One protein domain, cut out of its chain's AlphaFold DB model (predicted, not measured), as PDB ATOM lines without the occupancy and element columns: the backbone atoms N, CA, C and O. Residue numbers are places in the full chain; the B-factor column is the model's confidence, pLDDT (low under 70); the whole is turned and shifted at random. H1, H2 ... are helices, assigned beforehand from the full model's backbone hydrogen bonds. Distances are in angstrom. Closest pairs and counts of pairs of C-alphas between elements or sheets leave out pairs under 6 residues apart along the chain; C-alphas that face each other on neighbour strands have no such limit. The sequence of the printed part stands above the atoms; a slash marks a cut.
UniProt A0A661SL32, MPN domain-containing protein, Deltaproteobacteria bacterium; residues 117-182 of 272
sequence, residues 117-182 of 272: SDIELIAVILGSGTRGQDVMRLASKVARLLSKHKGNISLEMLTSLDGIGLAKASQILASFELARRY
ATOM      1  N   SER A 117      18.300   8.037 -35.225       94.12
ATOM      2  CA  SER A 117      18.727   7.994 -36.624       94.12
ATOM      3  C   SER A 117      18.899   6.552 -37.110       94.12
ATOM      4  O   SER A 117      19.137   5.649 -36.309       94.12
ATOM      5  N   ASP A 118      18.910   6.340 -38.428       93.31
ATOM      6  CA  ASP A 118      19.149   5.022 -39.042       93.31
ATOM      7  C   ASP A 118      20.416   4.339 -38.509       93.31
ATOM      8  O   ASP A 118      20.434   3.140 -38.233       93.31
ATOM      9  N   ILE A 119      21.488   5.113 -38.314       95.50
ATOM     10  CA  ILE A 119      22.753   4.608 -37.771       95.50
ATOM     11  C   ILE A 119      22.563   4.144 -36.321       95.50
ATOM     12  O   ILE A 119      23.095   3.104 -35.939       95.50
ATOM     13  N   GLU A 120      21.814   4.890 -35.509       94.31
ATOM     14  CA  GLU A 120      21.521   4.513 -34.124       94.31
ATOM     15  C   GLU A 120      20.616   3.275 -34.063       94.31
ATOM     16  O   GLU A 120      20.895   2.377 -33.271       94.31
ATOM     17  N   LEU A 121      19.603   3.171 -34.930       96.31
ATOM     18  CA  LEU A 121      18.737   1.990 -35.037       96.31
ATOM     19  C   LEU A 121      19.550   0.735 -35.369       96.31
ATOM     20  O   LEU A 121      19.461  -0.282 -34.679       96.31
ATOM     21  N   ILE A 122      20.422   0.823 -36.375       96.06
ATOM     22  CA  ILE A 122      21.314  -0.281 -36.741       96.06
ATOM     23  C   ILE A 122      22.280  -0.594 -35.592       96.06
ATOM     24  O   ILE A 122      22.540  -1.762 -35.308       96.06
ATOM     25  N   ALA A 123      22.803   0.417 -34.895       95.38
ATOM     26  CA  ALA A 123      23.689   0.196 -33.757       95.38
ATOM     27  C   ALA A 123      22.985  -0.525 -32.596       95.38
ATOM     28  O   ALA A 123      23.599  -1.381 -31.957       95.38
ATOM     29  N   VAL A 124      21.703  -0.230 -32.349       95.38
ATOM     30  CA  VAL A 124      20.881  -0.961 -31.371       95.38
ATOM     31  C   VAL A 124      20.737  -2.429 -31.776       95.38
ATOM     32  O   VAL A 124      20.997  -3.292 -30.932       95.38
ATOM     33  N   ILE A 125      20.403  -2.704 -33.045       95.94
ATOM     34  CA  ILE A 125      20.256  -4.067 -33.590       95.94
ATOM     35  C   ILE A 125      21.564  -4.857 -33.458       95.94
ATOM     36  O   ILE A 125      21.565  -5.983 -32.969       95.94
ATOM     37  N   LEU A 126      22.692  -4.257 -33.851       94.44
ATOM     38  CA  LEU A 126      24.010  -4.894 -33.780       94.44
ATOM     39  C   LEU A 126      24.491  -5.108 -32.338       94.44
ATOM     40  O   LEU A 126      25.285  -6.011 -32.069       94.44
ATOM     41  N   GLY A 127      24.067  -4.236 -31.422       91.81
ATOM     42  CA  GLY A 127      24.335  -4.278 -29.989       91.81
ATOM     43  C   GLY A 127      25.766  -3.941 -29.565       91.81
ATOM     44  O   GLY A 127      25.951  -3.190 -28.608       91.81
ATOM     45  N   SER A 128      26.785  -4.467 -30.249       89.06
ATOM     46  CA  SER A 128      28.191  -4.259 -29.895       89.06
ATOM     47  C   SER A 128      29.123  -4.162 -31.103       89.06
ATOM     48  O   SER A 128      28.837  -4.613 -32.215       89.06
ATOM     49  N   GLY A 129      30.292  -3.557 -30.871       89.69
ATOM     50  CA  GLY A 129      31.365  -3.456 -31.859       89.69
ATOM     51  C   GLY A 129      32.034  -4.804 -32.135       89.69
ATOM     52  O   GLY A 129      31.622  -5.849 -31.624       89.69
ATOM     53  N   THR A 130      33.074  -4.794 -32.958       89.81
ATOM     54  CA  THR A 130      34.043  -5.897 -33.080       89.81
ATOM     55  C   THR A 130      35.411  -5.432 -32.596       89.81
ATOM     56  O   THR A 130      35.623  -4.254 -32.294       89.81
ATOM     57  N   ARG A 131      36.373  -6.354 -32.486       86.00
ATOM     58  CA  ARG A 131      37.745  -6.001 -32.110       86.00
ATOM     59  C   ARG A 131      38.298  -4.970 -33.104       86.00
ATOM     60  O   ARG A 131      38.403  -5.246 -34.290       86.00
ATOM     61  N   GLY A 132      38.628  -3.776 -32.610       83.56
ATOM     62  CA  GLY A 132      39.161  -2.674 -33.421       83.56
ATOM     63  C   GLY A 132      38.116  -1.755 -34.071       83.56
ATOM     64  O   GLY A 132      38.498  -0.712 -34.603       83.56
ATOM     65  N   GLN A 133      36.814  -2.066 -34.000       86.31
ATOM     66  CA  GLN A 133      35.754  -1.230 -34.582       86.31
ATOM     67  C   GLN A 133      34.560  -1.049 -33.637       86.31
ATOM     68  O   GLN A 133      33.913  -2.006 -33.219       86.31
ATOM     69  N   ASP A 134      34.246   0.210 -33.331       90.12
ATOM     70  CA  ASP A 134      33.064   0.591 -32.550       90.12
ATOM     71  C   ASP A 134      31.759   0.325 -33.328       90.12
ATOM     72  O   ASP A 134      31.738   0.400 -34.562       90.12
ATOM     73  N   VAL A 135      30.662   0.027 -32.623       92.69
ATOM     74  CA  VAL A 135      29.382  -0.311 -33.269       92.69
ATOM     75  C   VAL A 135      28.799   0.852 -34.063       92.69
ATOM     76  O   VAL A 135      28.206   0.592 -35.103       92.69
ATOM     77  N   MET A 136      29.048   2.114 -33.695       92.44
ATOM     78  CA  MET A 136      28.604   3.247 -34.516       92.44
ATOM     79  C   MET A 136      29.293   3.253 -35.885       92.44
ATOM     80  O   MET A 136      28.661   3.544 -36.902       92.44
ATOM     81  N   ARG A 137      30.582   2.878 -35.947       92.12
ATOM     82  CA  ARG A 137      31.305   2.729 -37.225       92.12
ATOM     83  C   ARG A 137      30.745   1.582 -38.059       92.12
ATOM     84  O   ARG A 137      30.556   1.760 -39.260       92.12
ATOM     85  N   LEU A 138      30.481   0.432 -37.440       94.69
ATOM     86  CA  LEU A 138      29.871  -0.716 -38.120       94.69
ATOM     87  C   LEU A 138      28.481  -0.364 -38.655       94.69
ATOM     88  O   LEU A 138      28.213  -0.563 -39.837       94.69
ATOM     89  N   ALA A 139      27.642   0.249 -37.822       96.06
ATOM     90  CA  ALA A 139      26.309   0.693 -38.195       96.06
ATOM     91  C   ALA A 139      26.339   1.700 -39.348       96.06
ATOM     92  O   ALA A 139      25.537   1.606 -40.271       96.06
ATOM     93  N   SER A 140      27.325   2.602 -39.362       95.56
ATOM     94  CA  SER A 140      27.510   3.559 -40.458       95.56
ATOM     95  C   SER A 140      27.890   2.871 -41.777       95.56
ATOM     96  O   SER A 140      27.408   3.268 -42.836       95.56
ATOM     97  N   LYS A 141      28.741   1.831 -41.743       95.81
ATOM     98  CA  LYS A 141      29.064   1.022 -42.937       95.81
ATOM     99  C   LYS A 141      27.819   0.310 -43.469       95.81
ATOM    100  O   LYS A 141      27.559   0.370 -44.668       95.81
ATOM    101  N   VAL A 142      27.050  -0.314 -42.575       96.56
ATOM    102  CA  VAL A 142      25.800  -1.001 -42.921       96.56
ATOM    103  C   VAL A 142      24.802  -0.012 -43.517       96.56
ATOM    104  O   VAL A 142      24.352  -0.240 -44.631       96.56
ATOM    105  N   ALA A 143      24.535   1.124 -42.864       95.75
ATOM    106  CA  ALA A 143      23.613   2.150 -43.356       95.75
ATOM    107  C   ALA A 143      23.949   2.586 -44.791       95.75
ATOM    108  O   ALA A 143      23.082   2.602 -45.659       95.75
ATOM    109  N   ARG A 144      25.233   2.843 -45.084       95.75
ATOM    110  CA  ARG A 144      25.681   3.197 -46.443       95.75
ATOM    111  C   ARG A 144      25.429   2.078 -47.453       95.75
ATOM    112  O   ARG A 144      25.050   2.368 -48.586       95.75
ATOM    113  N   LEU A 145      25.644   0.819 -47.065       95.50
ATOM    114  CA  LEU A 145      25.355  -0.334 -47.917       95.50
ATOM    115  C   LEU A 145      23.848  -0.451 -48.197       95.50
ATOM    116  O   LEU A 145      23.476  -0.665 -49.354       95.50
ATOM    117  N   LEU A 146      23.010  -0.254 -47.170       94.25
ATOM    118  CA  LEU A 146      21.549  -0.262 -47.277       94.25
ATOM    119  C   LEU A 146      21.053   0.814 -48.239       94.25
ATOM    120  O   LEU A 146      20.307   0.504 -49.167       94.25
ATOM    121  N   SER A 147      21.509   2.058 -48.066       91.25
ATOM    122  CA  SER A 147      21.136   3.167 -48.947       91.25
ATOM    123  C   SER A 147      21.586   2.920 -50.389       91.25
ATOM    124  O   SER A 147      20.826   3.179 -51.319       91.25
ATOM    125  N   LYS A 148      22.797   2.374 -50.590       93.38
ATOM    126  CA  LYS A 148      23.338   2.086 -51.928       93.38
ATOM    127  C   LYS A 148      22.492   1.066 -52.695       93.38
ATOM    128  O   LYS A 148      22.279   1.248 -53.890       93.38
ATOM    129  N   HIS A 149      22.016   0.018 -52.027       90.88
ATOM    130  CA  HIS A 149      21.252  -1.062 -52.664       90.88
ATOM    131  C   HIS A 149      19.742  -0.953 -52.425       90.88
ATOM    132  O   HIS A 149      19.009  -1.903 -52.685       90.88
ATOM    133  N   LYS A 150      19.265   0.198 -51.926       85.38
ATOM    134  CA  LYS A 150      17.848   0.454 -51.614       85.38
ATOM    135  C   LYS A 150      17.208  -0.662 -50.771       85.38
ATOM    136  O   LYS A 150      16.083  -1.069 -51.029       85.38
ATOM    137  N   GLY A 151      17.944  -1.195 -49.798       77.12
ATOM    138  CA  GLY A 151      17.458  -2.276 -48.933       77.12
ATOM    139  C   GLY A 151      17.478  -3.685 -49.544       77.12
ATOM    140  O   GLY A 151      17.171  -4.635 -48.830       77.12
ATOM    141  N   ASN A 152      17.876  -3.866 -50.810       85.44
ATOM    142  CA  ASN A 152      18.079  -5.194 -51.392       85.44
ATOM    143  C   ASN A 152      19.485  -5.713 -51.048       85.44
ATOM    144  O   ASN A 152      20.457  -5.408 -51.739       85.44
ATOM    145  N   ILE A 153      19.599  -6.430 -49.928       93.12
ATOM    146  CA  ILE A 153      20.878  -6.872 -49.365       93.12
ATOM    147  C   ILE A 153      20.901  -8.391 -49.246       93.12
ATOM    148  O   ILE A 153      19.938  -8.986 -48.767       93.12
ATOM    149  N   SER A 154      22.027  -9.002 -49.609       93.44
ATOM    150  CA  SER A 154      22.283 -10.421 -49.365       93.44
ATOM    151  C   SER A 154      23.212 -10.637 -48.168       93.44
ATOM    152  O   SER A 154      23.859  -9.705 -47.668       93.44
ATOM    153  N   LEU A 155      23.296 -11.888 -47.716       95.88
ATOM    154  CA  LEU A 155      24.211 -12.285 -46.652       95.88
ATOM    155  C   LEU A 155      25.663 -11.994 -47.043       95.88
ATOM    156  O   LEU A 155      26.396 -11.394 -46.259       95.88
ATOM    157  N   GLU A 156      26.042 -12.335 -48.276       96.12
ATOM    158  CA  GLU A 156      27.392 -12.152 -48.813       96.12
ATOM    159  C   GLU A 156      27.785 -10.673 -48.801       96.12
ATOM    160  O   GLU A 156      28.877 -10.320 -48.348       96.12
ATOM    161  N   MET A 157      26.868  -9.790 -49.219       96.50
ATOM    162  CA  MET A 157      27.093  -8.343 -49.211       96.50
ATOM    163  C   MET A 157      27.363  -7.818 -47.799       96.50
ATOM    164  O   MET A 157      28.289  -7.030 -47.608       96.50
ATOM    165  N   LEU A 158      26.595  -8.262 -46.801       96.69
ATOM    166  CA  LEU A 158      26.808  -7.856 -45.411       96.69
ATOM    167  C   LEU A 158      28.126  -8.401 -44.864       96.69
ATOM    168  O   LEU A 158      28.886  -7.644 -44.266       96.69
ATOM    169  N   THR A 159      28.425  -9.679 -45.106       96.88
ATOM    170  CA  THR A 159      29.666 -10.310 -44.631       96.88
ATOM    171  C   THR A 159      30.926  -9.787 -45.319       96.88
ATOM    172  O   THR A 159      32.017  -9.918 -44.773       96.88
ATOM    173  N   SER A 160      30.792  -9.149 -46.486       95.81
ATOM    174  CA  SER A 160      31.908  -8.469 -47.154       95.81
ATOM    175  C   SER A 160      32.385  -7.218 -46.404       95.81
ATOM    176  O   SER A 160      33.498  -6.737 -46.629       95.81
ATOM    177  N   LEU A 161      31.563  -6.675 -45.496       94.69
ATOM    178  CA  LEU A 161      31.950  -5.546 -44.663       94.69
ATOM    179  C   LEU A 161      32.875  -6.018 -43.542       94.69
ATOM    180  O   LEU A 161      32.471  -6.760 -42.648       94.69
ATOM    181  N   ASP A 162      34.098  -5.493 -43.527       93.38
ATOM    182  CA  ASP A 162      35.031  -5.716 -42.424       93.38
ATOM    183  C   ASP A 162      34.383  -5.366 -41.069       93.38
ATOM    184  O   ASP A 162      33.869  -4.254 -40.880       93.38
ATOM    185  N   GLY A 163      34.402  -6.335 -40.149       92.19
ATOM    186  CA  GLY A 163      33.757  -6.272 -38.838       92.19
ATOM    187  C   GLY A 163      32.299  -6.758 -38.782       92.19
ATOM    188  O   GLY A 163      31.713  -6.761 -37.697       92.19
ATOM    189  N   ILE A 164      31.711  -7.212 -39.893       95.88
ATOM    190  CA  ILE A 164      30.389  -7.853 -39.935       95.88
ATOM    191  C   ILE A 164      30.562  -9.337 -40.272       95.88
ATOM    192  O   ILE A 164      30.697  -9.728 -41.421       95.88
ATOM    193  N   GLY A 165      30.568 -10.178 -39.238       94.88
ATOM    194  CA  GLY A 165      30.530 -11.633 -39.405       94.88
ATOM    195  C   GLY A 165      29.106 -12.169 -39.560       94.88
ATOM    196  O   GLY A 165      28.131 -11.422 -39.431       94.88
ATOM    197  N   LEU A 166      29.001 -13.488 -39.738       96.56
ATOM    198  CA  LEU A 166      27.739 -14.209 -39.936       96.56
ATOM    199  C   LEU A 166      26.661 -13.809 -38.916       96.56
ATOM    200  O   LEU A 166      25.571 -13.418 -39.307       96.56
ATOM    201  N   ALA A 167      26.991 -13.797 -37.620       94.88
ATOM    202  CA  ALA A 167      26.031 -13.480 -36.560       94.88
ATOM    203  C   ALA A 167      25.363 -12.099 -36.726       94.88
ATOM    204  O   ALA A 167      24.144 -11.980 -36.625       94.88
ATOM    205  N   LYS A 168      26.148 -11.055 -37.020       95.25
ATOM    206  CA  LYS A 168      25.637  -9.682 -37.185       95.25
ATOM    207  C   LYS A 168      24.882  -9.505 -38.498       95.25
ATOM    208  O   LYS A 168      23.881  -8.796 -38.535       95.25
ATOM    209  N   ALA A 169      25.344 -10.161 -39.560       97.12
ATOM    210  CA  ALA A 169      24.642 -10.157 -40.835       97.12
ATOM    211  C   ALA A 169      23.265 -10.835 -40.709       97.12
ATOM    212  O   ALA A 169      22.257 -10.256 -41.112       97.12
ATOM    213  N   SER A 170      23.201 -12.003 -40.059       97.19
ATOM    214  CA  SER A 170      21.948 -12.713 -39.784       97.19
ATOM    215  C   SER A 170      20.984 -11.893 -38.924       97.19
ATOM    216  O   SER A 170      19.793 -11.892 -39.211       97.19
ATOM    217  N   GLN A 171      21.472 -11.152 -37.919       96.81
ATOM    218  CA  GLN A 171      20.632 -10.251 -37.114       96.81
ATOM    219  C   GLN A 171      19.931  -9.182 -37.963       96.81
ATOM    220  O   GLN A 171      18.734  -8.946 -37.792       96.81
ATOM    221  N   ILE A 172      20.652  -8.552 -38.897       96.75
ATOM    222  CA  ILE A 172      20.080  -7.534 -39.790       96.75
ATOM    223  C   ILE A 172      19.028  -8.162 -40.708       96.75
ATOM    224  O   ILE A 172      17.906  -7.662 -40.784       96.75
ATOM    225  N   LEU A 173      19.363  -9.276 -41.367       96.69
ATOM    226  CA  LEU A 173      18.440  -9.948 -42.286       96.69
ATOM    227  C   LEU A 173      17.180 -10.448 -41.570       96.69
ATOM    228  O   LEU A 173      16.077 -10.257 -42.078       96.69
ATOM    229  N   ALA A 174      17.321 -11.014 -40.370       96.62
ATOM    230  CA  ALA A 174      16.186 -11.425 -39.549       96.62
ATOM    231  C   ALA A 174      15.292 -10.234 -39.172       96.62
ATOM    232  O   ALA A 174      14.071 -10.350 -39.209       96.62
ATOM    233  N   SER A 175      15.885  -9.075 -38.866       95.12
ATOM    234  CA  SER A 175      15.131  -7.854 -38.553       95.12
ATOM    235  C   SER A 175      14.298  -7.379 -39.750       95.12
ATOM    236  O   SER A 175      13.131  -7.027 -39.586       95.12
ATOM    237  N   PHE A 176      14.860  -7.412 -40.962       92.38
ATOM    238  CA  PHE A 176      14.122  -7.068 -42.184       92.38
ATOM    239  C   PHE A 176      13.027  -8.069 -42.516       92.38
ATOM    240  O   PHE A 176      11.943  -7.668 -42.929       92.38
ATOM    241  N   GLU A 177      13.280  -9.356 -42.315       91.44
ATOM    242  CA  GLU A 177      12.271 -10.380 -42.552       91.44
ATOM    243  C   GLU A 177      11.104 -10.267 -41.562       91.44
ATOM    244  O   GLU A 177       9.947 -10.370 -41.962       91.44
ATOM    245  N   LEU A 178      11.374  -9.966 -40.286       92.06
ATOM    246  CA  LEU A 178      10.320  -9.645 -39.320       92.06
ATOM    247  C   LEU A 178       9.526  -8.406 -39.748       92.06
ATOM    248  O   LEU A 178       8.298  -8.433 -39.722       92.06
ATOM    249  N   ALA A 179      10.204  -7.348 -40.200       89.62
ATOM    250  CA  ALA A 179       9.525  -6.171 -40.728       89.62
ATOM    251  C   ALA A 179       8.651  -6.520 -41.945       89.62
ATOM    252  O   ALA A 179       7.512  -6.069 -42.018       89.62
ATOM    253  N   ARG A 180       9.121  -7.373 -42.862       80.88
ATOM    254  CA  ARG A 180       8.318  -7.833 -44.003       80.88
ATOM    255  C   ARG A 180       7.091  -8.633 -43.562       80.88
ATOM    256  O   ARG A 180       6.010  -8.405 -44.080       80.88
ATOM    257  N   ARG A 181       7.221  -9.532 -42.584       79.38
ATOM    258  CA  ARG A 181       6.096 -10.375 -42.133       79.38
ATOM    259  C   ARG A 181       5.027  -9.621 -41.353       79.38
ATOM    260  O   ARG A 181       3.859  -9.978 -41.446       79.38
ATOM    261  N   TYR A 182       5.426  -8.631 -40.558       81.56
ATOM    262  CA  TYR A 182       4.532  -8.009 -39.576       81.56
ATOM    263  C   TYR A 182       4.215  -6.536 -39.850       81.56
ATOM    264  O   TYR A 182       3.249  -6.025 -39.292       81.56
TER     265      TYR A 182
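Overview. This is residues 117 to 182 of the 272 residues of the protein "MPN domain-containing protein" of Deltaproteobacteria bacterium (UniProt A0A661SL32). Four helices make a small body in which H1, H2, the short H3 and the first part of H4 stand round a shared middle, and the far end of the long H4, residues 177 to 182, sticks out as an arm. H1 and H2 pack on each other at a steep angle, H4 packs on H1 and H3 near its own beginning, and the H1 to H2 link, residues 127 to 134, reaches toward the end of the domain opposite that arm. The printed part has 66 residues with four named helices, in the order H1, H2, H3, H4, and no named strand. The class is all helix. The whole is compact, with a radius of gyration of the C-alphas of 10.9 A, yet its outline is elongated, only just, with spans of 34 by 23 by 21 A.

Along the chain. The printed part begins at Ser 117, and H1 follows at once with residues 118 to 126, 12.2 A from first to last C-alpha. Its first C-alpha, that of Asp 118, is at (19.149, 5.022, -39.042). H2 holds residues 135 to 148 and is 19.8 A long from first to last C-alpha. Its last C-alpha, that of Lys 148, is at (23.338, 2.086, -51.928). H3 is short, residues 155 to 159, with 6.1 A between its first and last C-alphas. H4, residues 166 to 182, is the longest helix with 17 residues, and it measures 24.0 A from first to last C-alpha. It begins with the C-alpha of Leu 166 at (27.739, -14.209, -39.936) and ends with that of Tyr 182 at (4.532, -8.009, -39.576).

Arrangement. H1 and H2 touch, with 16 pairs of C-alphas within 8 A. Their closest C-alphas are those of Ala 123 and Ala 139, 5.2 A apart. Their lines stand at a steep tilt of 60 degrees, and they run opposite ways. H1 also touches H4, which meets it with residues 168 to 172 alone. The closest C-alphas of that pair are those of Leu 126 and Lys 168, 6.1 A apart. H1 and H4 stand at a steep tilt of 66 degrees and run opposite ways. H2 and H3 are close but not clearly touching, with the C-alphas of Val 142 and Leu 158 closest at 7.4 A. H3 touches H4, here through residues 166 to 173 of H4 alone. The closest C-alphas of H3 and H4 are those of Leu 158 and Ala 169, 5.6 A apart. H1 and H3 are apart, and so are H2 and H4. In the backbones of H1, H2, H3 and H4 every O i to N i+4 pair is within hydrogen-bond range.

Size, cuts and confidence. The two C-alphas farthest apart are those of Gly 132, in the link between H1 and H2, and Tyr 182, at 35.6 A. The first and last printed C-alphas, those of Ser 117 and Tyr 182, are 21.6 A apart. Residues 177 to 182, which belong to H4, stand free. The links from H1 to H2, with 8 residues, and from H2 to H3 and H3 to H4, with 6 residues each, are short but not tight. The printed part runs from 117 to 182 and has no cut. The mean pLDDT of the printed part is 92.8, and no printed residue is under 70.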